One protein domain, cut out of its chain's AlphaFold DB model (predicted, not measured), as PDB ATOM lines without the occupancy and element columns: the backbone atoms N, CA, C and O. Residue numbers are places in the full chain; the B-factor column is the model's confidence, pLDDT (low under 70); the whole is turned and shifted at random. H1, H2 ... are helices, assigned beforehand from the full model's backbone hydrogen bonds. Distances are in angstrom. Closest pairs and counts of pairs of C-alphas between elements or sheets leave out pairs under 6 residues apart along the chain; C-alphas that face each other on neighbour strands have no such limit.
ATOM      1  N   GLY A 113     -50.036 -47.727  13.035       92.31
ATOM      2  CA  GLY A 113     -50.817 -46.499  12.872       92.31
ATOM      3  C   GLY A 113     -49.941 -45.254  12.714       92.31
ATOM      4  O   GLY A 113     -48.754 -45.336  12.397       92.31
ATOM      5  N   SER A 114     -50.542 -44.075  12.884       93.19
ATOM      6  CA  SER A 114     -49.811 -42.805  12.822       93.19
ATOM      7  C   SER A 114     -49.242 -42.416  14.189       93.19
ATOM      8  O   SER A 114     -49.790 -42.785  15.227       93.19
ATOM      9  N   LEU A 115     -48.198 -41.578  14.205       95.06
ATOM     10  CA  LEU A 115     -47.678 -40.989  15.446       95.06
ATOM     11  C   LEU A 115     -48.771 -40.243  16.230       95.06
ATOM     12  O   LEU A 115     -48.771 -40.261  17.454       95.06
ATOM     13  N   HIS A 116     -49.731 -39.631  15.534       93.62
ATOM     14  CA  HIS A 116     -50.879 -38.994  16.172       93.62
ATOM     15  C   HIS A 116     -51.700 -39.995  16.997       93.62
ATOM     16  O   HIS A 116     -51.994 -39.708  18.150       93.62
ATOM     17  N   ASN A 117     -51.975 -41.194  16.466       92.75
ATOM     18  CA  ASN A 117     -52.698 -42.229  17.214       92.75
ATOM     19  C   ASN A 117     -51.923 -42.690  18.455       92.75
ATOM     20  O   ASN A 117     -52.518 -42.912  19.506       92.75
ATOM     21  N   VAL A 118     -50.595 -42.800  18.349       94.38
ATOM     22  CA  VAL A 118     -49.731 -43.141  19.490       94.38
ATOM     23  C   VAL A 118     -49.820 -42.066  20.578       94.38
ATOM     24  O   VAL A 118     -49.962 -42.392  21.756       94.38
ATOM     25  N   LEU A 119     -49.792 -40.791  20.186       95.12
ATOM     26  CA  LEU A 119     -49.886 -39.650  21.102       95.12
ATOM     27  C   LEU A 119     -51.282 -39.477  21.723       95.12
ATOM     28  O   LEU A 119     -51.394 -38.920  22.809       95.12
ATOM     29  N   GLU A 120     -52.341 -39.951  21.065       94.56
ATOM     30  CA  GLU A 120     -53.704 -39.944  21.617       94.56
ATOM     31  C   GLU A 120     -53.940 -41.027  22.680       94.56
ATOM     32  O   GLU A 120     -54.913 -40.947  23.437       94.56
ATOM     33  N   SER A 121     -53.073 -42.041  22.764       94.19
ATOM     34  CA  SER A 121     -53.194 -43.082  23.786       94.19
ATOM     35  C   SER A 121     -53.065 -42.496  25.197       94.19
ATOM     36  O   SER A 121     -52.310 -41.556  25.449       94.19
ATOM     37  N   SER A 122     -53.795 -43.067  26.159       94.25
ATOM     38  CA  SER A 122     -53.772 -42.578  27.544       94.25
ATOM     39  C   SER A 122     -52.395 -42.683  28.202       94.25
ATOM     40  O   SER A 122     -52.095 -41.885  29.087       94.25
ATOM     41  N   GLU A 123     -51.579 -43.644  27.767       94.44
ATOM     42  CA  GLU A 123     -50.201 -43.849  28.232       94.44
ATOM     43  C   GLU A 123     -49.305 -42.656  27.876       94.44
ATOM     44  O   GLU A 123     -48.474 -42.252  28.683       94.44
ATOM     45  N   ASN A 124     -49.568 -42.009  26.735       94.88
ATOM     46  CA  ASN A 124     -48.785 -40.887  26.218       94.88
ATOM     47  C   ASN A 124     -49.437 -39.519  26.466       94.88
ATOM     48  O   ASN A 124     -49.061 -38.523  25.846       94.88
ATOM     49  N   ARG A 125     -50.397 -39.427  27.402       94.38
ATOM     50  CA  ARG A 125     -51.119 -38.173  27.713       94.38
ATOM     51  C   ARG A 125     -50.186 -37.009  28.076       94.38
ATOM     52  O   ARG A 125     -50.549 -35.855  27.858       94.38
ATOM     53  N   TYR A 126     -49.021 -37.303  28.645       94.50
ATOM     54  CA  TYR A 126     -48.021 -36.306  29.044       94.50
ATOM     55  C   TYR A 126     -46.809 -36.256  28.102       94.50
ATOM     56  O   TYR A 126     -45.810 -35.623  28.431       94.50
ATOM     57  N   GLY A 127     -46.910 -36.881  26.928       94.50
ATOM     58  CA  GLY A 127     -45.815 -37.045  25.980       94.50
ATOM     59  C   GLY A 127     -45.283 -38.474  25.946       94.50
ATOM     60  O   GLY A 127     -45.688 -39.324  26.736       94.50
ATOM     61  N   LEU A 128     -44.389 -38.715  24.989       96.75
ATOM     62  CA  LEU A 128     -43.660 -39.974  24.849       96.75
ATOM     63  C   LEU A 128     -42.544 -40.067  25.890       96.75
ATOM     64  O   LEU A 128     -42.042 -39.042  26.356       96.75
ATOM     65  N   LEU A 129     -42.101 -41.289  26.176       96.19
ATOM     66  CA  LEU A 129     -40.864 -41.503  26.919       96.19
ATOM     67  C   LEU A 129     -39.661 -40.982  26.119       96.19
ATOM     68  O   LEU A 129     -39.673 -41.004  24.885       96.19
ATOM     69  N   ASP A 130     -38.604 -40.556  26.814       96.62
ATOM     70  CA  ASP A 130     -37.420 -39.951  26.184       96.62
ATOM     71  C   ASP A 130     -36.822 -40.839  25.081       96.62
ATOM     72  O   ASP A 130     -36.523 -40.355  23.989       96.62
ATOM     73  N   ASP A 131     -36.713 -42.149  25.316       96.69
ATOM     74  CA  ASP A 131     -36.166 -43.095  24.336       96.69
ATOM     75  C   ASP A 131     -37.039 -43.206  23.074       96.69
ATOM     76  O   ASP A 131     -36.529 -43.235  21.948       96.69
ATOM     77  N   GLU A 132     -38.362 -43.216  23.240       95.75
ATOM     78  CA  GLU A 132     -39.318 -43.275  22.130       95.75
ATOM     79  C   GLU A 132     -39.330 -41.963  21.345       95.75
ATOM     80  O   GLU A 132     -39.315 -41.966  20.111       95.75
ATOM     81  N   PHE A 133     -39.287 -40.831  22.048       96.62
ATOM     82  CA  PHE A 133     -39.162 -39.515  21.437       96.62
ATOM     83  C   PHE A 133     -37.877 -39.408  20.612       96.62
ATOM     84  O   PHE A 133     -37.909 -38.976  19.455       96.62
ATOM     85  N   MET A 134     -36.746 -39.848  21.168       97.88
ATOM     86  CA  MET A 134     -35.461 -39.852  20.471       97.88
ATOM     87  C   MET A 134     -35.486 -40.756  19.236       97.88
ATOM     88  O   MET A 134     -34.914 -40.391  18.203       97.88
ATOM     89  N   LEU A 135     -36.186 -41.893  19.294       97.12
ATOM     90  CA  LEU A 135     -36.375 -42.773  18.143       97.12
ATOM     91  C   LEU A 135     -37.193 -42.094  17.035       97.12
ATOM     92  O   LEU A 135     -36.763 -42.071  15.879       97.12
ATOM     93  N   VAL A 136     -38.330 -41.482  17.386       96.94
ATOM     94  CA  VAL A 136     -39.167 -40.717  16.448       96.94
ATOM     95  C   VAL A 136     -38.355 -39.599  15.799       96.94
ATOM     96  O   VAL A 136     -38.336 -39.471  14.573       96.94
ATOM     97  N   PHE A 137     -37.632 -38.819  16.603       97.25
ATOM     98  CA  PHE A 137     -36.821 -37.713  16.112       97.25
ATOM     99  C   PHE A 137     -35.717 -38.199  15.165       97.25
ATOM    100  O   PHE A 137     -35.529 -37.637  14.085       97.25
ATOM    101  N   LYS A 138     -35.027 -39.292  15.511       98.00
ATOM    102  CA  LYS A 138     -34.009 -39.913  14.655       98.00
ATOM    103  C   LYS A 138     -34.588 -40.341  13.305       98.00
ATOM    104  O   LYS A 138     -34.011 -40.001  12.271       98.00
ATOM    105  N   HIS A 139     -35.722 -41.043  13.300       97.81
ATOM    106  CA  HIS A 139     -36.370 -41.510  12.071       97.81
ATOM    107  C   HIS A 139     -36.826 -40.346  11.181       97.81
ATOM    108  O   HIS A 139     -36.569 -40.356   9.976       97.81
ATOM    109  N   LEU A 140     -37.425 -39.304  11.771       97.06
ATOM    110  CA  LEU A 140     -37.831 -38.096  11.046       97.06
ATOM    111  C   LEU A 140     -36.635 -37.405  10.391       97.06
ATOM    112  O   LEU A 140     -36.661 -37.091   9.202       97.06
ATOM    113  N   ILE A 141     -35.565 -37.187  11.152       97.69
ATOM    114  CA  ILE A 141     -34.383 -36.494  10.647       97.69
ATOM    115  C   ILE A 141     -33.686 -37.307   9.550       97.69
ATOM    116  O   ILE A 141     -33.246 -36.723   8.559       97.69
ATOM    117  N   ASN A 142     -33.612 -38.632   9.679       97.62
ATOM    118  CA  ASN A 142     -33.052 -39.492   8.637       97.62
ATOM    119  C   ASN A 142     -33.863 -39.404   7.333       97.62
ATOM    120  O   ASN A 142     -33.279 -39.159   6.276       97.62
ATOM    121  N   ALA A 143     -35.197 -39.497   7.411       96.19
ATOM    122  CA  ALA A 143     -36.075 -39.334   6.251       96.19
ATOM    123  C   ALA A 143     -35.913 -37.957   5.584       96.19
ATOM    124  O   ALA A 143     -35.758 -37.863   4.366       96.19
ATOM    125  N   LEU A 144     -35.905 -36.877   6.373       95.31
ATOM    126  CA  LEU A 144     -35.792 -35.509   5.857       95.31
ATOM    127  C   LEU A 144     -34.432 -35.240   5.204       95.31
ATOM    128  O   LEU A 144     -34.376 -34.601   4.153       95.31
ATOM    129  N   ARG A 145     -33.336 -35.745   5.788       95.69
ATOM    130  CA  ARG A 145     -32.007 -35.671   5.159       95.69
ATOM    131  C   ARG A 145     -32.003 -36.406   3.823       95.69
ATOM    132  O   ARG A 145     -31.575 -35.826   2.833       95.69
ATOM    133  N   TYR A 146     -32.542 -37.625   3.784       94.88
ATOM    134  CA  TYR A 146     -32.644 -38.399   2.550       94.88
ATOM    135  C   TYR A 146     -33.425 -37.644   1.461       94.88
ATOM    136  O   TYR A 146     -32.963 -37.540   0.323       94.88
ATOM    137  N   LEU A 147     -34.579 -37.061   1.805       92.56
ATOM    138  CA  LEU A 147     -35.405 -36.290   0.866       92.56
ATOM    139  C   LEU A 147     -34.685 -35.055   0.318       92.56
ATOM    140  O   LEU A 147     -34.762 -34.786  -0.887       92.56
ATOM    141  N   ARG A 148     -33.982 -34.326   1.193       90.88
ATOM    142  CA  ARG A 148     -33.182 -33.151   0.831       90.88
ATOM    143  C   ARG A 148     -32.050 -33.526  -0.120       90.88
ATOM    144  O   ARG A 148     -31.877 -32.868  -1.142       90.88
ATOM    145  N   ASP A 149     -31.299 -34.573   0.198       89.81
ATOM    146  CA  ASP A 149     -30.111 -34.965  -0.565       89.81
ATOM    147  C   ASP A 149     -30.488 -35.518  -1.952       89.81
ATOM    148  O   ASP A 149     -29.756 -35.332  -2.923       89.81
ATOM    149  N   LYS A 150     -31.686 -36.105  -2.086       83.50
ATOM    150  CA  LYS A 150     -32.277 -36.475  -3.382       83.50
ATOM    151  C   LYS A 150     -32.786 -35.293  -4.216       83.50
ATOM    152  O   LYS A 150     -33.253 -35.514  -5.331       83.50
ATOM    153  N   ASN A 151     -32.678 -34.059  -3.714       67.12
ATOM    154  CA  ASN A 151     -33.168 -32.839  -4.358       67.12
ATOM    155  C   ASN A 151     -34.629 -32.971  -4.818       67.12
ATOM    156  O   ASN A 151     -35.010 -32.506  -5.897       67.12
ATOM    157  N   THR A 152     -35.436 -33.665  -4.012       60.53
ATOM    158  CA  THR A 152     -36.863 -33.829  -4.273       60.53
ATOM    159  C   THR A 152     -37.469 -32.431  -4.236       60.53
ATOM    160  O   THR A 152     -37.497 -31.804  -3.177       60.53
ATOM    161  N   LYS A 153     -37.879 -31.891  -5.388       52.94
ATOM    162  CA  LYS A 153     -38.585 -30.608  -5.431       52.94
ATOM    163  C   LYS A 153     -39.965 -30.833  -4.811       52.94
ATOM    164  O   LYS A 153     -40.832 -31.394  -5.474       52.94
ATOM    165  N   ILE A 154     -40.101 -30.481  -3.533       48.44
ATOM    166  CA  ILE A 154     -41.382 -30.429  -2.813       48.44
ATOM    167  C   ILE A 154     -42.206 -29.263  -3.366       48.44
ATOM    168  O   ILE A 154     -41.602 -28.191  -3.606       48.44
TER     169      ILE A 154
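Overview. This is residues 113 to 154 of the 154 residues of the protein "Hypothetical protein" of Rotaria sp. Silwood2 (UniProt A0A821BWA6). One long helix, H2, makes most of the length, and a short helix, H1, is joined to its first end by a loop that folds the chain back, like an open hook. The two helices leave a gap between them, and residues 137 to 154 stick out free as a long arm. The printed part has 42 residues with two named helices, H1 then H2, and no named strand; the class is all helix. It is only just loose, close to extended, with a radius of gyration of the C-alphas of 13.3 A, a rod spanning 39 by 18 by 13 A.

Arrangement. H2, residues 130 to 149, is apart from H1, residues 115 to 120. A short link of 9 residues joins them. In both helices every O i to N i+4 pair is within hydrogen-bond range.

Along the chain. H2 is 28.2 A long, from C-alpha 130 at (-37.420, -39.951, 26.184) to C-alpha 149 at (-30.111, -34.965, -0.565). H1 begins at C-alpha 115, at (-47.678, -40.989, 15.446), and is 8.7 A long.

Size, cuts and confidence. The C-alphas farthest apart, of Ser 122 and Asn 151, are 39.2 A apart. The printed part has no cut. Residues 151 to 154 have pLDDT under 70.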